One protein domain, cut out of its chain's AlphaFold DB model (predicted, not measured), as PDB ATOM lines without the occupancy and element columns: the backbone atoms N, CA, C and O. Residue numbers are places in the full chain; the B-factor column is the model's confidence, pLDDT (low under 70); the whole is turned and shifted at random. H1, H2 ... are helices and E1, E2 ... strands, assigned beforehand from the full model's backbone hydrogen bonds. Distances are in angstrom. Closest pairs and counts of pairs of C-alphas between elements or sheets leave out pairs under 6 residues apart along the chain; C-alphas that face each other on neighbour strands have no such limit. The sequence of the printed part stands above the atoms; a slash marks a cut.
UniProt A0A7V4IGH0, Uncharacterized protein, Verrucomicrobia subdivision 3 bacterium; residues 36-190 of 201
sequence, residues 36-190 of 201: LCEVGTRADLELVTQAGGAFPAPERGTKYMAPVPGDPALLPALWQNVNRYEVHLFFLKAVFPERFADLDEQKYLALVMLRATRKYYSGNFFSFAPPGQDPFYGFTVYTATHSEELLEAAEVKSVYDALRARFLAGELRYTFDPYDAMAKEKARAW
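This is residues 36 to 190 of the 201 residues of an uncharacterized protein of Verrucomicrobia subdivision 3 bacterium (UniProt A0A7V4IGH0). A strongly twisted sheet of five strands curls round the helix H5, which fills the hollow of one face. H1 crosses over E1 on that same face, H2 and H4 sit beside the strands with little H3 next to H2, and H6 lies off the sheet near the first residue of H5. The printed part has 155 residues, with six named helices and five named strands in the order H1 E1 E2 H2 H3 H4 E3 E4 H5 E5 H6; the sheet runs E2 E1 E3 E4 E5 and is mixed. The class is mixed, helices and strands, although under half of the residues, 75 of 155, are in named elements. The whole is compact, with a radius of gyration of the C-alphas of 15.2 A, and spans 46 by 36 by 25 A.

The printed part begins at Leu 36, and H1 follows as residues 42 to 48, with C-alpha 42 at (209.027, 240.642, 209.312). E1 is residues 60 to 67 and measures 23.5 A from first to last C-alpha. E2, three residues, is 78 to 80. Three helices come next: H2 is residues 88 to 95, 10.4 A long, H3 is residues 97 to 100, and H4 is residues 105 to 112, 10.7 A long. E3, residues 120 to 128, is the longest strand at 24.6 A and begins with C-alpha 120 at (208.806, 216.187, 207.576). E4 is residues 136 to 139. H5, residues 153 to 164, is the longest helix at 15.9 A. E5 is residues 171 to 174, and H6, residues 181 to 188, ends with C-alpha 188 at (190.049, 222.200, 221.634).

In the sheet E2 and E5 are the edge strands. E2 and E1 form an antiparallel hairpin, with N 78 and O 65 at 2.9 A. E1 and E3 are antiparallel at 153 degrees, with N 62 and O 125 at 2.8 A. E3 and E4 form a second antiparallel hairpin, with N 126 and O 138 at 2.8 A. E4 and E5 are parallel at 32 degrees, with N 137 and O 171 at 2.8 A. E4, H5 and E5 make a strand-helix-strand unit, two parallel neighbour strands with a helix between, whose crossover is right-handed. H1 and H5 on the same face of the sheet make two layers, helices over a sheet. The closest C-alphas of H5 and E1 are those of Val 159 and Ala 66, 6.3 A apart. H1 lies over E1 at a height of 9.0 A over the sheet and runs across the strands, at 85 degrees to E1 on the local plane. H4 is on the sheet but over none of its strands; its closest C-alpha to E3 is that of Val 112, 5.2 A from that of Tyr 120. H2, also on the sheet, is over none of the strands, but only just: 2 of its C-alphas fall on E2 and 2 on E1. H2 and H4 are close but not clearly touching, about perpendicular at 87 degrees, with the C-alphas of Leu 89 and Tyr 108 closest at 6.6 A. H2 and H3 only just touch, with 3 pairs of C-alphas within 8 A, and only at the corner by their link; the closest are those of Lys 93 and Phe 100, 5.1 A apart. H6 is not on the sheet; it is close to H5 but not clearly touching, with the C-alphas of Ala 187 and Ala 153 at 7.4 A. In H2, H4, H5 and H6 every O i to N i+4 pair is within hydrogen-bond range, in H1 2 of 3 are, and H3 is too short for such a pair.

The two C-alphas farthest apart are those of Asp 102 and Gly 132, at 47.7 A. The printed part has no cut. The links from H1 to E1 and from E4 to H5 are long. Residues 50 to 51 pair antiparallel with residues 60 to 61 of E1. The mean pLDDT of the printed part is 96.0, and no printed residue is under 70.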
ATOM      1  N   LEU A  36     214.188 230.416 203.111       96.88
ATOM      2  CA  LEU A  36     214.901 230.875 204.303       96.88
ATOM      3  C   LEU A  36     215.044 229.720 205.294       96.88
ATOM      4  O   LEU A  36     214.126 228.912 205.425       96.88
ATOM      5  N   CYS A  37     216.165 229.659 206.012       94.12
ATOM      6  CA  CYS A  37     216.346 228.737 207.140       94.12
ATOM      7  C   CYS A  37     216.315 229.434 208.509       94.12
ATOM      8  O   CYS A  37     216.378 228.771 209.540       94.12
ATOM      9  N   GLU A  38     216.192 230.759 208.518       95.50
ATOM     10  CA  GLU A  38     215.952 231.592 209.691       95.50
ATOM     11  C   GLU A  38     215.131 232.808 209.251       95.50
ATOM     12  O   GLU A  38     215.298 233.301 208.135       95.50
ATOM     13  N   VAL A  39     214.226 233.266 210.110       96.69
ATOM     14  CA  VAL A  39     213.400 234.453 209.889       96.69
ATOM     15  C   VAL A  39     213.547 235.341 211.117       96.69
ATOM     16  O   VAL A  39     212.877 235.139 212.136       96.69
ATOM     17  N   GLY A  40     214.466 236.302 211.032       96.25
ATOM     18  CA  GLY A  40     214.790 237.215 212.123       96.25
ATOM     19  C   GLY A  40     213.762 238.332 212.268       96.25
ATOM     20  O   GLY A  40     213.428 238.748 213.376       96.25
ATOM     21  N   THR A  41     213.232 238.798 211.139       96.38
ATOM     22  CA  THR A  41     212.360 239.968 211.052       96.38
ATOM     23  C   THR A  41     211.152 239.726 210.151       96.38
ATOM     24  O   THR A  41     211.107 238.790 209.349       96.38
ATOM     25  N   ARG A  42     210.157 240.614 210.249       95.19
ATOM     26  CA  ARG A  42     209.027 240.642 209.312       95.19
ATOM     27  C   ARG A  42     209.497 240.825 207.863       95.19
ATOM     28  O   ARG A  42     208.952 240.170 206.981       95.19
ATOM     29  N   ALA A  43     210.505 241.669 207.635       96.06
ATOM     30  CA  ALA A  43     211.042 241.934 206.302       96.06
ATOM     31  C   ALA A  43     211.635 240.669 205.660       96.06
ATOM     32  O   ALA A  43     211.414 240.439 204.476       96.06
ATOM     33  N   ASP A  44     212.296 239.809 206.446       95.25
ATOM     34  CA  ASP A  44     212.802 238.523 205.949       95.25
ATOM     35  C   ASP A  44     211.645 237.662 205.426       95.25
ATOM     36  O   ASP A  44     211.674 237.176 204.297       95.25
ATOM     37  N   LEU A  45     210.576 237.526 206.217       95.62
ATOM     38  CA  LEU A  45     209.406 236.740 205.823       95.62
ATOM     39  C   LEU A  45     208.704 237.320 204.582       95.62
ATOM     40  O   LEU A  45     208.165 236.575 203.759       95.62
ATOM     41  N   GLU A  46     208.694 238.644 204.424       96.19
ATOM     42  CA  GLU A  46     208.085 239.314 203.271       96.19
ATOM     43  C   GLU A  46     208.745 238.921 201.941       96.19
ATOM     44  O   GLU A  46     208.027 238.802 200.944       96.19
ATOM     45  N   LEU A  47     210.049 238.604 201.938       95.81
ATOM     46  CA  LEU A  47     210.780 238.125 200.752       95.81
ATOM     47  C   LEU A  47     210.209 236.820 200.185       95.81
ATOM     48  O   LEU A  47     210.266 236.579 198.979       95.81
ATOM     49  N   VAL A  48     209.670 235.963 201.054       97.31
ATOM     50  CA  VAL A  48     209.269 234.591 200.710       97.31
ATOM     51  C   VAL A  48     207.767 234.348 200.769       97.31
ATOM     52  O   VAL A  48     207.325 233.219 200.567       97.31
ATOM     53  N   THR A  49     206.976 235.387 201.030       98.00
ATOM     54  CA  THR A  49     205.512 235.319 201.132       98.00
ATOM     55  C   THR A  49     204.824 236.036 199.976       98.00
ATOM     56  O   THR A  49     205.381 236.954 199.374       98.00
ATOM     57  N   GLN A  50     203.578 235.651 199.712       97.25
ATOM     58  CA  GLN A  50     202.647 236.361 198.835       97.25
ATOM     59  C   GLN A  50     201.563 237.059 199.655       97.25
ATOM     60  O   GLN A  50     201.237 236.619 200.756       97.25
ATOM     61  N   ALA A  51     201.007 238.142 199.110       96.19
ATOM     62  CA  ALA A  51     199.871 238.831 199.714       96.19
ATOM     63  C   ALA A  51     198.614 237.945 199.701       96.19
ATOM     64  O   ALA A  51     198.369 237.214 198.742       96.19
ATOM     65  N   GLY A  52     197.835 238.031 200.773       93.19
ATOM     66  CA  GLY A  52     196.556 237.361 200.964       93.19
ATOM     67  C   GLY A  52     195.413 238.368 201.089       93.19
ATOM     68  O   GLY A  52     195.246 239.242 200.239       93.19
ATOM     69  N   GLY A  53     194.605 238.220 202.137       90.69
ATOM     70  CA  GLY A  53     193.434 239.051 202.416       90.69
ATOM     71  C   GLY A  53     193.603 239.952 203.640       90.69
ATOM     72  O   GLY A  53     194.670 240.043 204.233       90.69
ATOM     73  N   ALA A  54     192.527 240.625 204.041       87.62
ATOM     74  CA  ALA A  54     192.481 241.339 205.314       87.62
ATOM     75  C   ALA A  54     191.976 240.416 206.431       87.62
ATOM     76  O   ALA A  54     191.185 239.505 206.170       87.62
ATOM     77  N   PHE A  55     192.385 240.690 207.674       87.81
ATOM     78  CA  PHE A  55     191.895 239.974 208.853       87.81
ATOM     79  C   PHE A  55     190.352 239.879 208.832       87.81
ATOM     80  O   PHE A  55     189.697 240.897 208.586       87.81
ATOM     81  N   PRO A  56     189.753 238.694 209.065       88.00
ATOM     82  CA  PRO A  56     190.341 237.488 209.665       88.00
ATOM     83  C   PRO A  56     191.152 236.586 208.720       88.00
ATOM     84  O   PRO A  56     191.734 235.603 209.181       88.00
ATOM     85  N   ALA A  57     191.236 236.905 207.426       92.12
ATOM     86  CA  ALA A  57     192.111 236.181 206.509       92.12
ATOM     87  C   ALA A  57     193.598 236.511 206.770       92.12
ATOM     88  O   ALA A  57     193.913 237.608 207.245       92.12
ATOM     89  N   PRO A  58     194.525 235.593 206.441       94.50
ATOM     90  CA  PRO A  58     195.955 235.884 206.445       94.50
ATOM     91  C   PRO A  58     196.302 237.072 205.542       94.50
ATOM     92  O   PRO A  58     195.923 237.083 204.371       94.50
ATOM     93  N   GLU A  59     197.081 238.023 206.062       96.62
ATOM     94  CA  GLU A  59     197.618 239.161 205.298       96.62
ATOM     95  C   GLU A  59     198.619 238.687 204.248       96.62
ATOM     96  O   GLU A  59     198.661 239.201 203.129       96.62
ATOM     97  N   ARG A  60     199.437 237.697 204.614       97.44
ATOM     98  CA  ARG A  60     200.413 237.073 203.728       97.44
ATOM     99  C   ARG A  60     200.555 235.595 204.049       97.44
ATOM    100  O   ARG A  60     200.312 235.165 205.179       97.44
ATOM    101  N   GLY A  61     200.981 234.827 203.055       97.38
ATOM    102  CA  GLY A  61     201.172 233.389 203.175       97.38
ATOM    103  C   GLY A  61     202.444 232.907 202.497       97.38
ATOM    104  O   GLY A  61     202.853 233.417 201.455       97.38
ATOM    105  N   THR A  62     203.058 231.903 203.102       98.12
ATOM    106  CA  THR A  62     204.062 231.038 202.494       98.12
ATOM    107  C   THR A  62     203.842 229.600 202.972       98.12
ATOM    108  O   THR A  62     202.823 229.291 203.593       98.12
ATOM    109  N   LYS A  63     204.773 228.702 202.674       98.06
ATOM    110  CA  LYS A  63     204.772 227.323 203.128       98.06
ATOM    111  C   LYS A  63     206.074 227.005 203.853       98.06
ATOM    112  O   LYS A  63     207.104 227.629 203.592       98.06
ATOM    113  N   TYR A  64     206.019 226.052 204.772       98.44
ATOM    114  CA  TYR A  64     207.191 225.615 205.519       98.44
ATOM    115  C   TYR A  64     207.330 224.095 205.523       98.44
ATOM    116  O   TYR A  64     206.363 223.346 205.323       98.44
ATOM    117  N   MET A  65     208.540 223.651 205.847       97.69
ATOM    118  CA  MET A  65     208.807 222.291 206.292       97.69
ATOM    119  C   MET A  65     209.601 222.300 207.589       97.69
ATOM    120  O   MET A  65     210.436 223.174 207.786       97.69
ATOM    121  N   ALA A  66     209.358 221.319 208.452       98.00
ATOM    122  CA  ALA A  66     210.122 221.066 209.668       98.00
ATOM    123  C   ALA A  66     210.400 219.559 209.796       98.00
ATOM    124  O   ALA A  66     209.515 218.756 209.494       98.00
ATOM    125  N   PRO A  67     211.604 219.137 210.212       97.69
ATOM    126  CA  PRO A  67     211.926 217.718 210.328       97.69
ATOM    127  C   PRO A  67     211.152 217.064 211.476       97.69
ATOM    128  O   PRO A  67     210.954 217.666 212.533       97.69
ATOM    129  N   VAL A  68     210.768 215.800 211.295       96.94
ATOM    130  CA  VAL A  68     210.390 214.946 212.427       96.94
ATOM    131  C   VAL A  68     211.623 214.798 213.335       96.94
ATOM    132  O   VAL A  68     212.718 214.540 212.826       96.94
ATOM    133  N   PRO A  69     211.495 214.964 214.665       94.50
ATOM    134  CA  PRO A  69     212.631 214.834 215.571       94.50
ATOM    135  C   PRO A  69     213.321 213.467 215.478       94.50
ATOM    136  O   PRO A  69     212.671 212.441 215.295       94.50
ATOM    137  N   GLY A  70     214.639 213.451 215.691       91.06
ATOM    138  CA  GLY A  70     215.418 212.219 215.863       91.06
ATOM    139  C   GLY A  70     216.282 211.804 214.672       91.06
ATOM    140  O   GLY A  70     217.120 210.922 214.838       91.06
ATOM    141  N   ASP A  71     216.151 212.455 213.513       90.56
ATOM    142  CA  ASP A  71     217.015 212.202 212.356       90.56
ATOM    143  C   ASP A  71     217.800 213.470 211.957       90.56
ATOM    144  O   ASP A  71     217.241 214.377 211.336       90.56
ATOM    145  N   PRO A  72     219.099 213.562 212.307       88.62
ATOM    146  CA  PRO A  72     219.922 214.728 211.995       88.62
ATOM    147  C   PRO A  72     220.289 214.834 210.508       88.62
ATOM    148  O   PRO A  72     220.830 215.858 210.099       88.62
ATOM    149  N   ALA A  73     220.032 213.799 209.697       90.88
ATOM    150  CA  ALA A  73     220.281 213.859 208.262       90.88
ATOM    151  C   ALA A  73     219.210 214.675 207.524       90.88
ATOM    152  O   ALA A  73     219.441 215.089 206.384       90.88
ATOM    153  N   LEU A  74     218.048 214.908 208.142       95.00
ATOM    154  CA  LEU A  74     216.973 215.704 207.562       95.00
ATOM    155  C   LEU A  74     217.348 217.187 207.471       95.00
ATOM    156  O   LEU A  74     218.146 217.707 208.250       95.00
ATOM    157  N   LEU A  75     216.753 217.878 206.497       94.81
ATOM    158  CA  LEU A  75     216.877 219.327 206.388       94.81
ATOM    159  C   LEU A  75     216.285 220.002 207.641       94.81
ATOM    160  O   LEU A  75     215.325 219.484 208.221       94.81
ATOM    161  N   PRO A  76     216.831 221.157 208.068       94.81
ATOM    162  CA  PRO A  76     216.256 221.931 209.163       94.81
ATOM    163  C   PRO A  76     214.879 222.491 208.778       94.81
ATOM    164  O   PRO A  76     214.374 222.242 207.685       94.81
ATOM    165  N   ALA A  77     214.269 223.275 209.671       96.56
ATOM    166  CA  ALA A  77     213.076 224.015 209.287       96.56
ATOM    167  C   ALA A  77     213.395 225.038 208.182       96.56
ATOM    168  O   ALA A  77     214.412 225.731 208.263       96.56
ATOM    169  N   LEU A  78     212.530 225.110 207.169       97.19
ATOM    170  CA  LEU A  78     212.671 225.983 206.003       97.19
ATOM    171  C   LEU A  78     211.351 226.700 205.718       97.19
ATOM    172  O   LEU A  78     210.291 226.086 205.812       97.19
ATOM    173  N   TRP A  79     211.433 227.954 205.278       98.31
ATOM    174  CA  TRP A  79     210.325 228.701 204.680       98.31
ATOM    175  C   TRP A  79     210.555 228.805 203.178       98.31
ATOM    176  O   TRP A  79     211.541 229.390 202.736       98.31
ATOM    177  N   GLN A  80     209.666 228.212 202.392       98.00
ATOM    178  CA  GLN A  80     209.727 228.222 200.933       98.00
ATOM    179  C   GLN A  80     209.490 229.635 200.395       98.00
ATOM    180  O   GLN A  80     208.646 230.354 200.910       98.00
ATOM    181  N   ASN A  81     210.160 230.040 199.318       98.12
ATOM    182  CA  ASN A  81     209.770 231.255 198.608       98.12
ATOM    183  C   ASN A  81     208.611 230.976 197.645       98.12
ATOM    184  O   ASN A  81     208.819 230.462 196.540       98.12
ATOM    185  N   VAL A  82     207.391 231.352 198.044       98.12
ATOM    186  CA  VAL A  82     206.202 231.154 197.197       98.12
ATOM    187  C   VAL A  82     206.145 232.071 195.975       98.12
ATOM    188  O   VAL A  82     205.416 231.774 195.033       98.12
ATOM    189  N   ASN A  83     206.972 233.120 195.913       97.38
ATOM    190  CA  ASN A  83     207.141 233.928 194.701       97.38
ATOM    191  C   ASN A  83     207.913 233.174 193.602       97.38
ATOM    192  O   ASN A  83     207.828 233.528 192.423       97.38
ATOM    193  N   ARG A  84     208.671 232.133 193.972       96.81
ATOM    194  CA  ARG A  84     209.467 231.313 193.046       96.81
ATOM    195  C   ARG A  84     208.844 229.956 192.772       96.81
ATOM    196  O   ARG A  84     208.818 229.520 191.623       96.81
ATOM    197  N   TYR A  85     208.350 229.307 193.819       97.12
ATOM    198  CA  TYR A  85     207.792 227.967 193.758       97.12
ATOM    199  C   TYR A  85     206.455 227.978 194.471       97.12
ATOM    200  O   TYR A  85     206.405 228.217 195.667       97.12
ATOM    201  N   GLU A  86     205.357 227.698 193.782       95.56
ATOM    202  CA  GLU A  86     204.054 227.660 194.446       95.56
ATOM    203  C   GLU A  86     203.858 226.353 195.233       95.56
ATOM    204  O   GLU A  86     203.260 226.343 196.306       95.56
ATOM    205  N   VAL A  87     204.416 225.239 194.751       95.00
ATOM    206  CA  VAL A  87     204.163 223.883 195.267       95.00
ATOM    207  C   VAL A  87     205.413 223.312 195.947       95.00
ATOM    208  O   VAL A  87     206.488 223.320 195.347       95.00
ATOM    209  N   HIS A  88     205.275 222.767 197.167       95.19
ATOM    210  CA  HIS A  88     206.383 222.168 197.941       95.19
ATOM    211  C   HIS A  88     207.159 221.103 197.166       95.19
ATOM    212  O   HIS A  88     208.386 221.110 197.179       95.19
ATOM    213  N   LEU A  89     206.458 220.212 196.454       97.38
ATOM    214  CA  LEU A  89     207.094 219.186 195.629       97.38
ATOM    215  C   LEU A  89     208.074 219.804 194.619       97.38
ATOM    216  O   LEU A  89     209.217 219.369 194.525       97.38
ATOM    217  N   PHE A  90     207.661 220.845 193.893       97.25
ATOM    218  CA  PHE A  90     208.521 221.486 192.894       97.25
ATOM    219  C   PHE A  90     209.675 222.258 193.530       97.25
ATOM    220  O   PHE A  90     210.789 222.200 193.014       97.25
ATOM    221  N   PHE A  91     209.431 222.909 194.668       97.31
ATOM    222  CA  PHE A  91     210.483 223.533 195.466       97.31
ATOM    223  C   PHE A  91     211.566 222.519 195.865       97.31
ATOM    224  O   PHE A  91     212.738 222.726 195.560       97.31
ATOM    225  N   LEU A  92     211.185 221.391 196.473       97.00
ATOM    226  CA  LEU A  92     212.139 220.381 196.940       97.00
ATOM    227  C   LEU A  92     212.977 219.797 195.803       97.00
ATOM    228  O   LEU A  92     214.191 219.670 195.941       97.00
ATOM    229  N   LYS A  93     212.341 219.479 194.670       97.19
ATOM    230  CA  LYS A  93     213.037 218.950 193.491       97.19
ATOM    231  C   LYS A  93     214.027 219.948 192.902       97.19
ATOM    232  O   LYS A  93     215.094 219.544 192.456       97.19
ATOM    233  N   ALA A  94     213.652 221.226 192.858       95.25
ATOM    234  CA  ALA A  94     214.467 222.263 192.239       95.25
ATOM    235  C   ALA A  94     215.649 222.682 193.122       95.25
ATOM    236  O   ALA A  94     216.735 222.918 192.604       95.25
ATOM    237  N   VAL A  95     215.435 222.786 194.434       95.25
ATOM    238  CA  VAL A  95     216.406 223.383 195.365       95.25
ATOM    239  C   VAL A  95     217.307 222.335 196.017       95.25
ATOM    240  O   VAL A  95     218.459 222.630 196.316       95.25
ATOM    241  N   PHE A  96     216.816 221.105 196.183       95.38
ATOM    242  CA  PHE A  96     217.554 220.001 196.808       95.38
ATOM    243  C   PHE A  96     217.497 218.727 195.938       95.38
ATOM    244  O   PHE A  96     217.023 217.671 196.389       95.38
ATOM    245  N   PRO A  97     217.916 218.798 194.657       95.56
ATOM    246  CA  PRO A  97     217.796 217.687 193.716       95.56
ATOM    247  C   PRO A  97     218.580 216.447 194.157       95.56
ATOM    248  O   PRO A  97     218.147 215.327 193.898       95.56
ATOM    249  N   GLU A  98     219.684 216.616 194.883       93.50
ATOM    250  CA  GLU A  98     220.498 215.522 195.416       93.50
ATOM    251  C   GLU A  98     219.743 214.641 196.422       93.50
ATOM    252  O   GLU A  98     220.126 213.494 196.644       93.50
ATOM    253  N   ARG A  99     218.657 215.163 197.010       93.50
ATOM    254  CA  ARG A  99     217.787 214.453 197.959       93.50
ATOM    255  C   ARG A  99     216.435 214.082 197.367       93.50
ATOM    256  O   ARG A  99     215.880 213.049 197.734       93.50
ATOM    257  N   PHE A 100     215.882 214.928 196.496       96.81
ATOM    258  CA  PHE A 100     214.475 214.836 196.097       96.81
ATOM    259  C   PHE A 100     214.230 214.790 194.584       96.81
ATOM    260  O   PHE A 100     213.071 214.867 194.190       96.81
ATOM    261  N   ALA A 101     215.237 214.626 193.715       96.12
ATOM    262  CA  ALA A 101     215.019 214.572 192.257       96.12
ATOM    263  C   ALA A 101     213.943 213.546 191.829       96.12
ATOM    264  O   ALA A 101     213.080 213.855 190.998       96.12
ATOM    265  N   ASP A 102     213.930 212.374 192.470       96.06
ATOM    266  CA  ASP A 102     212.990 211.276 192.192       96.06
ATOM    267  C   ASP A 102     211.672 211.364 192.982       96.06
ATOM    268  O   ASP A 102     210.869 210.421 192.972       96.06
ATOM    269  N   LEU A 103     211.444 212.473 193.698       97.19
ATOM    270  CA  LEU A 103     210.204 212.714 194.422       97.19
ATOM    271  C   LEU A 103     209.074 212.939 193.409       97.19
ATOM    272  O   LEU A 103     209.154 213.810 192.537       97.19
ATOM    273  N   ASP A 104     208.034 212.124 193.512       97.19
ATOM    274  CA  ASP A 104     206.753 212.299 192.833       97.19
ATOM    275  C   ASP A 104     205.681 212.670 193.869       97.19
ATOM    276  O   ASP A 104     205.971 212.810 195.061       97.19
ATOM    277  N   GLU A 105     204.445 212.864 193.418       96.88
ATOM    278  CA  GLU A 105     203.338 213.242 194.296       96.88
ATOM    279  C   GLU A 105     203.082 212.197 195.388       96.88
ATOM    280  O   GLU A 105     203.029 212.549 196.563       96.88
ATOM    281  N   GLN A 106     203.003 210.911 195.040       97.88
ATOM    282  CA  GLN A 106     202.724 209.851 196.010       97.88
ATOM    283  C   GLN A 106     203.818 209.767 197.082       97.88
ATOM    284  O   GLN A 106     203.518 209.666 198.275       97.88
ATOM    285  N   LYS A 107     205.089 209.849 196.680       97.88
ATOM    286  CA  LYS A 107     206.221 209.870 197.611       97.88
ATOM    287  C   LYS A 107     206.219 211.132 198.465       97.88
ATOM    288  O   LYS A 107     206.535 211.042 199.646       97.88
ATOM    289  N   TYR A 108     205.851 212.285 197.910       97.88
ATOM    290  CA  TYR A 108     205.721 213.524 198.678       97.88
ATOM    291  C   TYR A 108     204.607 213.428 199.729       97.88
ATOM    292  O   TYR A 108     204.834 213.764 200.889       97.88
ATOM    293  N   LEU A 109     203.438 212.896 199.368       97.25
ATOM    294  CA  LEU A 109     202.346 212.671 200.317       97.25
ATOM    295  C   LEU A 109     202.769 211.697 201.426       97.25
ATOM    296  O   LEU A 109     202.547 211.975 202.601       97.25
ATOM    297  N   ALA A 110     203.456 210.602 201.091       97.62
ATOM    298  CA  ALA A 110     204.011 209.690 202.094       97.62
ATOM    299  C   ALA A 110     205.066 210.370 202.991       97.62
ATOM    300  O   ALA A 110     205.143 210.086 204.188       97.62
ATOM    301  N   LEU A 111     205.862 211.284 202.435       97.62
ATOM    302  CA  LEU A 111     206.912 212.013 203.149       97.62
ATOM    303  C   LEU A 111     206.354 212.978 204.207       97.62
ATOM    304  O   LEU A 111     207.004 213.161 205.243       97.62
ATOM    305  N   VAL A 112     205.192 213.595 203.948       97.75
ATOM    306  CA  VAL A 112     204.653 214.692 204.777       97.75
ATOM    307  C   VAL A 112     203.303 214.410 205.442       97.75
ATOM    308  O   VAL A 112     203.077 214.845 206.567       97.75
ATOM    309  N   MET A 113     202.408 213.653 204.805       96.75
ATOM    310  CA  MET A 113     201.017 213.512 205.252       96.75
ATOM    311  C   MET A 113     200.741 212.232 206.039       96.75
ATOM    312  O   MET A 113     199.867 212.281 206.898       96.75
ATOM    313  N   LEU A 114     201.479 211.138 205.812       97.69
ATOM    314  CA  LEU A 114     201.232 209.836 206.456       97.69
ATOM    315  C   LEU A 114     202.150 209.598 207.659       97.69
ATOM    316  O   LEU A 114     203.364 209.486 207.487       97.69
ATOM    317  N   ARG A 115     201.598 209.448 208.868       97.06
ATOM    318  CA  ARG A 115     202.352 209.303 210.127       97.06
ATOM    319  C   ARG A 115     203.372 208.168 210.068       97.06
ATOM    320  O   ARG A 115     204.492 208.338 210.540       97.06
ATOM    321  N   ALA A 116     203.013 207.037 209.460       96.75
ATOM    322  CA  ALA A 116     203.873 205.852 209.390       96.75
ATOM    323  C   ALA A 116     205.186 206.081 208.617       96.75
ATOM    324  O   ALA A 116     206.192 205.430 208.900       96.75
ATOM    325  N   THR A 117     205.186 206.991 207.641       97.19
ATOM    326  CA  THR A 117     206.334 207.258 206.760       97.19
ATOM    327  C   THR A 117     206.867 208.682 206.872       97.19
ATOM    328  O   THR A 117     207.899 208.987 206.270       97.19
ATOM    329  N   ARG A 118     206.196 209.542 207.648       97.75
ATOM    330  CA  ARG A 118     206.495 210.967 207.764       97.75
ATOM    331  C   ARG A 118     207.954 211.188 208.149       97.75
ATOM    332  O   ARG A 118     208.449 210.652 209.140       97.75
ATOM    333  N   LYS A 119     208.632 212.027 207.370       98.00
ATOM    334  CA  LYS A 119     209.965 212.555 207.701       98.00
ATOM    335  C   LYS A 119     209.938 214.051 207.944       98.00
ATOM    336  O   LYS A 119     210.758 214.546 208.705       98.00
ATOM    337  N   TYR A 120     208.978 214.758 207.360       98.38
ATOM    338  CA  TYR A 120     208.806 216.187 207.576       98.38
ATOM    339  C   TYR A 120     207.357 216.493 207.922       98.38
ATOM    340  O   TYR A 120     206.440 215.933 207.332       98.38
ATOM    341  N   TYR A 121     207.154 217.419 208.847       98.44
ATOM    342  CA  TYR A 121     205.911 218.163 208.938       98.44
ATOM    343  C   TYR A 121     205.953 219.302 207.929       98.44
ATOM    344  O   TYR A 121     207.002 219.908 207.700       98.44
ATOM    345  N   SER A 122     204.817 219.585 207.309       97.94
ATOM    346  CA  SER A 122     204.698 220.627 206.301       97.94
ATOM    347  C   SER A 122     203.331 221.277 206.400       97.94
ATOM    348  O   SER A 122     202.366 220.612 206.769       97.94
ATOM    349  N   GLY A 123     203.241 222.561 206.082       97.62
ATOM    350  CA  GLY A 123     201.988 223.299 206.157       97.62
ATOM    351  C   GLY A 123     202.095 224.688 205.556       97.62
ATOM    352  O   GLY A 123     203.125 225.066 204.982       97.62
ATOM    353  N   ASN A 124     201.023 225.453 205.715       97.88
ATOM    354  CA  ASN A 124     201.046 226.881 205.448       97.88
ATOM    355  C   ASN A 124     201.672 227.631 206.627       97.88
ATOM    356  O   ASN A 124     201.559 227.210 207.780       97.88
ATOM    357  N   PHE A 125     202.308 228.758 206.326       98.44
ATOM    358  CA  PHE A 125     202.793 229.729 207.298       98.44
ATOM    359  C   PHE A 125     202.221 231.100 206.942       98.44
ATOM    360  O   PHE A 125     202.369 231.569 205.815       98.44
ATOM    361  N   PHE A 126     201.570 231.743 207.898       98.00
ATOM    362  CA  PHE A 126     200.749 232.926 207.682       98.00
ATOM    363  C   PHE A 126     201.194 234.082 208.567       98.00
ATOM    364  O   PHE A 126     201.604 233.864 209.707       98.00
ATOM    365  N   SER A 127     201.044 235.310 208.072       97.56
ATOM    366  CA  SER A 127     201.020 236.510 208.910       97.56
ATOM    367  C   SER A 127     199.589 237.016 209.058       97.56
ATOM    368  O   SER A 127     198.831 237.076 208.088       97.56
ATOM    369  N   PHE A 128     199.226 237.408 210.274       97.06
ATOM    370  CA  PHE A 128     197.944 238.015 210.605       97.06
ATOM    371  C   PHE A 128     198.179 239.403 211.194       97.06
ATOM    372  O   PHE A 128     199.053 239.584 212.042       97.06
ATOM    373  N   ALA A 129     197.364 240.367 210.774       95.56
ATOM    374  CA  ALA A 129     197.386 241.738 211.276       95.56
ATOM    375  C   ALA A 129     195.982 242.129 211.777       95.56
ATOM    376  O   ALA A 129     195.214 242.746 211.032       95.56
ATOM    377  N   PRO A 130     195.594 241.725 213.002       94.38
ATOM    378  CA  PRO A 130     194.295 242.086 213.553       94.38
ATOM    379  C   PRO A 130     194.221 243.599 213.823       94.38
ATOM    380  O   PRO A 130     195.191 244.183 214.311       94.38
ATOM    381  N   PRO A 131     193.081 244.262 213.559       94.25
ATOM    382  CA  PRO A 131     192.941 245.690 213.822       94.25
ATOM    383  C   PRO A 131     193.171 246.035 215.302       94.25
ATOM    384  O   PRO A 131     192.526 245.471 216.186       94.25
ATOM    385  N   GLY A 132     194.070 246.990 215.567       94.50
ATOM    386  CA  GLY A 132     194.343 247.498 216.918       94.50
ATOM    387  C   GLY A 132     195.107 246.540 217.839       94.50
ATOM    388  O   GLY A 132     195.145 246.783 219.043       94.50
ATOM    389  N   GLN A 133     195.694 245.468 217.301       94.38
ATOM    390  CA  GLN A 133     196.515 244.507 218.043       94.38
ATOM    391  C   GLN A 133     197.862 244.310 217.347       94.38
ATOM    392  O   GLN A 133     198.016 244.626 216.165       94.38
ATOM    393  N   ASP A 134     198.825 243.752 218.078       94.50
ATOM    394  CA  ASP A 134     200.102 243.360 217.491       94.50
ATOM    395  C   ASP A 134     199.906 242.221 216.472       94.50
ATOM    396  O   ASP A 134     199.063 241.334 216.673       94.50
ATOM    397  N   PRO A 135     200.667 242.219 215.362       95.81
ATOM    398  CA  PRO A 135     200.617 241.135 214.397       95.81
ATOM    399  C   PRO A 135     201.142 239.835 215.010       95.81
ATOM    400  O   PRO A 135     202.068 239.829 215.823       95.81
ATOM    401  N   PHE A 136     200.590 238.715 214.557       97.75
ATOM    402  CA  PHE A 136     201.055 237.384 214.934       97.75
ATOM    403  C   PHE A 136     201.171 236.485 213.705       97.75
ATOM    404  O   PHE A 136     200.701 236.812 212.612       97.75
ATOM    405  N   TYR A 137     201.797 235.331 213.891       98.50
ATOM    406  CA  TYR A 137     202.065 234.371 212.834       98.50
ATOM    407  C   TYR A 137     201.404 233.036 213.143       98.50
ATOM    408  O   TYR A 137     201.335 232.617 214.298       98.50
ATOM    409  N   GLY A 138     200.906 232.370 212.108       98.19
ATOM    410  CA  GLY A 138     200.239 231.079 212.219       98.19
ATOM    411  C   GLY A 138     200.942 230.017 211.390       98.19
ATOM    412  O   GLY A 138     201.406 230.318 210.295       98.19
ATOM    413  N   PHE A 139     200.975 228.776 211.864       98.75
ATOM    414  CA  PHE A 139     201.342 227.627 211.036       98.75
ATOM    415  C   PHE A 139     200.250 226.556 211.077       98.75
ATOM    416  O   PHE A 139     199.671 226.312 212.137       98.75
ATOM    417  N   THR A 140     199.974 225.921 209.936       98.25
ATOM    418  CA  THR A 140     199.140 224.709 209.855       98.25
ATOM    419  C   THR A 140     200.023 223.470 209.736       98.25
ATOM    420  O   THR A 140     201.246 223.576 209.613       98.25
ATOM    421  N   VAL A 141     199.436 222.275 209.785       97.88
ATOM    422  CA  VAL A 141     200.154 221.039 209.461       97.88
ATOM    423  C   VAL A 141     199.269 220.170 208.584       97.88
ATOM    424  O   VAL A 141     198.159 219.819 208.974       97.88
ATOM    425  N   TYR A 142     199.769 219.807 207.410       96.31
ATOM    426  CA  TYR A 142     199.088 218.904 206.500       96.31
ATOM    427  C   TYR A 142     199.146 217.472 207.022       96.31
ATOM    428  O   TYR A 142     200.213 216.949 207.349       96.31
ATOM    429  N   THR A 143     197.991 216.820 207.037       96.44
ATOM    430  CA  THR A 143     197.840 215.403 207.366       96.44
ATOM    431  C   THR A 143     196.871 214.768 206.383       96.44
ATOM    432  O   THR A 143     196.042 215.461 205.788       96.44
ATOM    433  N   ALA A 144     196.998 213.461 206.146       94.06
ATOM    434  CA  ALA A 144     195.985 212.770 205.356       94.06
ATOM    435  C   ALA A 144     194.633 212.821 206.080       94.06
ATOM    436  O   ALA A 144     194.565 212.849 207.305       94.06
ATOM    437  N   THR A 145     193.547 212.873 205.311       89.00
ATOM    438  CA  THR A 145     192.188 213.126 205.808       89.00
ATOM    439  C   THR A 145     191.568 211.878 206.446       89.00
ATOM    440  O   THR A 145     190.535 211.380 205.994       89.00
ATOM    441  N   HIS A 146     192.217 211.354 207.485       90.00
ATOM    442  CA  HIS A 146     191.784 210.202 208.266       90.00
ATOM    443  C   HIS A 146     192.016 210.456 209.761       90.00
ATOM    444  O   HIS A 146     192.925 211.185 210.156       90.00
ATOM    445  N   SER A 147     191.184 209.864 210.619       91.50
ATOM    446  CA  SER A 147     191.210 210.121 212.068       91.50
ATOM    447  C   SER A 147     192.542 209.768 212.735       91.50
ATOM    448  O   SER A 147     192.979 210.444 213.664       91.50
ATOM    449  N   GLU A 148     193.192 208.718 212.250       94.62
ATOM    450  CA  GLU A 148     194.470 208.200 212.719       94.62
ATOM    451  C   GLU A 148     195.652 209.100 212.351       94.62
ATOM    452  O   GLU A 148     196.721 208.973 212.944       94.62
ATOM    453  N   GLU A 149     195.454 210.027 211.414       96.62
ATOM    454  CA  GLU A 149     196.461 210.989 210.969       96.62
ATOM    455  C   GLU A 149     196.348 212.333 211.691       96.62
ATOM    456  O   GLU A 149     197.278 213.140 211.631       96.62
ATOM    457  N   LEU A 150     195.265 212.554 212.449       96.00
ATOM    458  CA  LEU A 150     195.129 213.735 213.296       96.00
ATOM    459  C   LEU A 150     196.260 213.783 214.321       96.00
ATOM    460  O   LEU A 150     196.447 212.854 215.120       96.00
ATOM    461  N   LEU A 151     196.960 214.911 214.353       97.50
ATOM    462  CA  LEU A 151     198.096 215.099 215.242       97.50
ATOM    463  C   LEU A 151     197.687 215.098 216.713       97.50
ATOM    464  O   LEU A 151     196.584 215.503 217.079       97.50
ATOM    465  N   GLU A 152     198.599 214.641 217.556       97.81
ATOM    466  CA  GLU A 152     198.569 214.857 218.996       97.81
ATOM    467  C   GLU A 152     199.260 216.176 219.365       97.81
ATOM    468  O   GLU A 152     200.128 216.668 218.637       97.81
ATOM    469  N   ALA A 153     198.946 216.718 220.547       98.38
ATOM    470  CA  ALA A 153     199.563 217.950 221.045       98.38
ATOM    471  C   ALA A 153     201.101 217.878 221.040       98.38
ATOM    472  O   ALA A 153     201.768 218.830 220.652       98.38
ATOM    473  N   ALA A 154     201.677 216.728 221.408       97.94
ATOM    474  CA  ALA A 154     203.126 216.530 221.412       97.94
ATOM    475  C   ALA A 154     203.750 216.601 220.004       97.94
ATOM    476  O   ALA A 154     204.854 217.128 219.847       97.94
ATOM    477  N   GLU A 155     203.046 216.117 218.975       98.25
ATOM    478  CA  GLU A 155     203.501 216.215 217.583       98.25
ATOM    479  C   GLU A 155     203.519 217.685 217.147       98.25
ATOM    480  O   GLU A 155     204.547 218.167 216.673       98.25
ATOM    481  N   VAL A 156     202.441 218.433 217.405       98.69
ATOM    482  CA  VAL A 156     202.379 219.870 217.086       98.69
ATOM    483  C   VAL A 156     203.408 220.671 217.884       98.69
ATOM    484  O   VAL A 156     204.059 221.552 217.322       98.69
ATOM    485  N   LYS A 157     203.637 220.331 219.158       98.62
ATOM    486  CA  LYS A 157     204.680 220.961 219.974       98.62
ATOM    487  C   LYS A 157     206.061 220.789 219.343       98.62
ATOM    488  O   LYS A 157     206.832 221.742 219.305       98.62
ATOM    489  N   SER A 158     206.369 219.607 218.809       98.19
ATOM    490  CA  SER A 158     207.658 219.370 218.150       98.19
ATOM    491  C   SER A 158     207.859 220.254 216.914       98.19
ATOM    492  O   SER A 158     208.954 220.774 216.699       98.19
ATOM    493  N   VAL A 159     206.787 220.499 216.150       98.69
ATOM    494  CA  VAL A 159     206.797 221.432 215.015       98.69
ATOM    495  C   VAL A 159     206.991 222.863 215.502       98.69
ATOM    496  O   VAL A 159     207.858 223.573 214.992       98.69
ATOM    497  N   TYR A 160     206.226 223.270 216.517       98.75
ATOM    498  CA  TYR A 160     206.331 224.589 217.130       98.75
ATOM    499  C   TYR A 160     207.757 224.879 217.601       98.75
ATOM    500  O   TYR A 160     208.317 225.910 217.234       98.75
ATOM    501  N   ASP A 161     208.370 223.959 218.347       98.31
ATOM    502  CA  ASP A 161     209.730 224.112 218.865       98.31
ATOM    503  C   ASP A 161     210.756 224.204 217.716       98.31
ATOM    504  O   ASP A 161     211.644 225.062 217.738       98.31
ATOM    505  N   ALA A 162     210.612 223.375 216.672       97.94
ATOM    506  CA  ALA A 162     211.498 223.389 215.505       97.94
ATOM    507  C   ALA A 162     211.423 224.703 214.708       97.94
ATOM    508  O   ALA A 162     212.456 225.191 214.235       97.94
ATOM    509  N   LEU A 163     210.220 225.275 214.581       98.50
ATOM    510  CA  LEU A 163     209.990 226.573 213.948       98.50
ATOM    511  C   LEU A 163     210.479 227.723 214.831       98.50
ATOM    512  O   LEU A 163     211.221 228.579 214.358       98.50
ATOM    513  N   ARG A 164     210.129 227.739 216.123       97.75
ATOM    514  CA  ARG A 164     210.530 228.790 217.073       97.75
ATOM    515  C   ARG A 164     212.031 228.911 217.251       97.75
ATOM    516  O   ARG A 164     212.507 230.021 217.454       97.75
ATOM    517  N   ALA A 165     212.772 227.813 217.127       96.69
ATOM    518  CA  ALA A 165     214.231 227.844 217.162       96.69
ATOM    519  C   ALA A 165     214.855 228.714 216.051       96.69
ATOM    520  O   ALA A 165     216.023 229.071 216.158       96.69
ATOM    521  N   ARG A 166     214.104 229.026 214.985       96.25
ATOM    522  CA  ARG A 166     214.567 229.755 213.789       96.25
ATOM    523  C   ARG A 166     213.665 230.925 213.385       96.25
ATOM    524  O   ARG A 166     213.993 231.664 212.466       96.25
ATOM    525  N   PHE A 167     212.516 231.087 214.033       97.75
ATOM    526  CA  PHE A 167     211.566 232.160 213.769       97.75
ATOM    527  C   PHE A 167     211.578 233.139 214.935       97.75
ATOM    528  O   PHE A 167     211.025 232.839 215.993       97.75
ATOM    529  N   LEU A 168     212.180 234.308 214.739       96.69
ATOM    530  CA  LEU A 168     212.351 235.340 215.767       96.69
ATOM    531  C   LEU A 168     211.462 236.571 215.525       96.69
ATOM    532  O   LEU A 168     211.311 237.394 216.424       96.69
ATOM    533  N   ALA A 169     210.825 236.663 214.354       96.06
ATOM    534  CA  ALA A 169     210.102 237.852 213.894       96.06
ATOM    535  C   ALA A 169     208.826 238.218 214.679       96.06
ATOM    536  O   ALA A 169     208.281 239.301 214.474       96.06
ATOM    537  N   GLY A 170     208.330 237.348 215.563       96.44
ATOM    538  CA  GLY A 170     207.188 237.663 216.423       96.44
ATOM    539  C   GLY A 170     206.555 236.444 217.080       96.44
ATOM    540  O   GLY A 170     207.182 235.386 217.189       96.44
ATOM    541  N   GLU A 171     205.312 236.599 217.537       97.75
ATOM    542  CA  GLU A 171     204.541 235.529 218.169       97.75
ATOM    543  C   GLU A 171     204.078 234.503 217.127       97.75
ATOM    544  O   GLU A 171     203.402 234.849 216.161       97.75
ATOM    545  N   LEU A 172     204.433 233.232 217.326       98.69
ATOM    546  CA  LEU A 172     203.992 232.116 216.488       98.69
ATOM    547  C   LEU A 172     202.884 231.347 217.201       98.69
ATOM    548  O   LEU A 172     203.029 231.060 218.386       98.69
ATOM    549  N   ARG A 173     201.835 230.961 216.476       98.62
ATOM    550  CA  ARG A 173     200.701 230.172 216.967       98.62
ATOM    551  C   ARG A 173     200.416 229.003 216.029       98.62
ATOM    552  O   ARG A 173     200.571 229.125 214.816       98.62
ATOM    553  N   TYR A 174     199.966 227.882 216.576       98.69
ATOM    554  CA  TYR A 174     199.352 226.838 215.756       98.69
ATOM    555  C   TYR A 174     197.965 227.308 215.294       98.69
ATOM    556  O   TYR A 174     197.233 227.914 216.074       98.69
ATOM    557  N   THR A 175     197.614 227.069 214.035       98.06
ATOM    558  CA  THR A 175     196.302 227.395 213.458       98.06
ATOM    559  C   THR A 175     195.862 226.287 212.500       98.06
ATOM    560  O   THR A 175     196.602 225.341 212.233       98.06
ATOM    561  N   PHE A 176     194.652 226.412 211.965       96.00
ATOM    562  CA  PHE A 176     194.008 225.405 211.130       96.00
ATOM    563  C   PHE A 176     193.728 225.961 209.740       96.00
ATOM    564  O   PHE A 176     193.420 227.148 209.594       96.00
ATOM    565  N   ASP A 177     193.805 225.099 208.729       89.94
ATOM    566  CA  ASP A 177     193.208 225.415 207.437       89.94
ATOM    567  C   ASP A 177     191.671 225.464 207.600       89.94
ATOM    568  O   ASP A 177     191.122 224.706 208.407       89.94
ATOM    569  N   PRO A 178     190.940 226.325 206.859       84.88
ATOM    570  CA  PRO A 178     189.505 226.560 207.087       84.88
ATOM    571  C   PRO A 178     188.623 225.306 207.037       84.88
ATOM    572  O   PRO A 178     187.543 225.275 207.621       84.88
ATOM    573  N   TYR A 179     189.082 224.276 206.329       86.06
ATOM    574  CA  TYR A 179     188.344 223.037 206.105       86.06
ATOM    575  C   TYR A 179     188.754 221.899 207.055       86.06
ATOM    576  O   TYR A 179     188.162 220.823 206.996       86.06
ATOM    577  N   ASP A 180     189.725 222.117 207.948       89.81
ATOM    578  CA  ASP A 180     190.212 221.098 208.885       89.81
ATOM    579  C   ASP A 180     189.456 221.135 210.225       89.81
ATOM    580  O   ASP A 180     189.992 221.426 211.299       89.81
ATOM    581  N   ALA A 181     188.152 220.862 210.155       91.50
ATOM    582  CA  ALA A 181     187.280 220.869 211.327       91.50
ATOM    583  C   ALA A 181     187.672 219.795 212.360       91.50
ATOM    584  O   ALA A 181     187.515 220.010 213.563       91.50
ATOM    585  N   MET A 182     188.199 218.654 211.905       92.88
ATOM    586  CA  MET A 182     188.580 217.542 212.778       92.88
ATOM    587  C   MET A 182     189.821 217.870 213.613       92.88
ATOM    588  O   MET A 182     189.808 217.625 214.822       92.88
ATOM    589  N   ALA A 183     190.864 218.463 213.018       94.50
ATOM    590  CA  ALA A 183     192.021 218.908 213.790       94.50
ATOM    591  C   ALA A 183     191.652 220.049 214.746       94.50
ATOM    592  O   ALA A 183     192.087 220.037 215.900       94.50
ATOM    593  N   LYS A 184     190.798 220.989 214.303       95.50
ATOM    594  CA  LYS A 184     190.297 222.088 215.143       95.50
ATOM    595  C   LYS A 184     189.600 221.550 216.392       95.50
ATOM    596  O   LYS A 184     189.908 221.995 217.494       95.50
ATOM    597  N   GLU A 185     188.706 220.574 216.240       95.19
ATOM    598  CA  GLU A 185     187.989 219.980 217.373       95.19
ATOM    599  C   GLU A 185     188.916 219.196 218.305       95.19
ATOM    600  O   GLU A 185     188.885 219.389 219.521       95.19
ATOM    601  N   LYS A 186     189.812 218.371 217.750       96.38
ATOM    602  CA  LYS A 186     190.793 217.636 218.560       96.38
ATOM    603  C   LYS A 186     191.654 218.583 219.397       96.38
ATOM    604  O   LYS A 186     191.884 218.321 220.576       96.38
ATOM    605  N   ALA A 187     192.085 219.702 218.818       97.38
ATOM    606  CA  ALA A 187     192.908 220.685 219.507       97.38
ATOM    607  C   ALA A 187     192.177 221.423 220.637       97.38
ATOM    608  O   ALA A 187     192.810 221.791 221.626       97.38
ATOM    609  N   ARG A 188     190.852 221.610 220.544       97.12
ATOM    610  CA  ARG A 188     190.049 222.200 221.634       97.12
ATOM    611  C   ARG A 188     190.032 221.337 222.894       97.12
ATOM    612  O   ARG A 188     189.837 221.871 223.981       97.12
ATOM    613  N   ALA A 189     190.239 220.028 222.755       97.00
ATOM    614  CA  ALA A 189     190.295 219.101 223.879       97.00
ATOM    615  C   ALA A 189     191.669 219.062 224.575       97.00
ATOM    616  O   ALA A 189     191.801 218.452 225.638       97.00
ATOM    617  N   TRP A 190     192.708 219.680 224.002       98.06
ATOM    618  CA  TRP A 190     194.033 219.697 224.618       98.06
ATOM    619  C   TRP A 190     194.065 220.601 225.849       98.06
ATOM    620  O   TRP A 190     193.566 221.723 225.842       98.06
TER     621      TRP A 190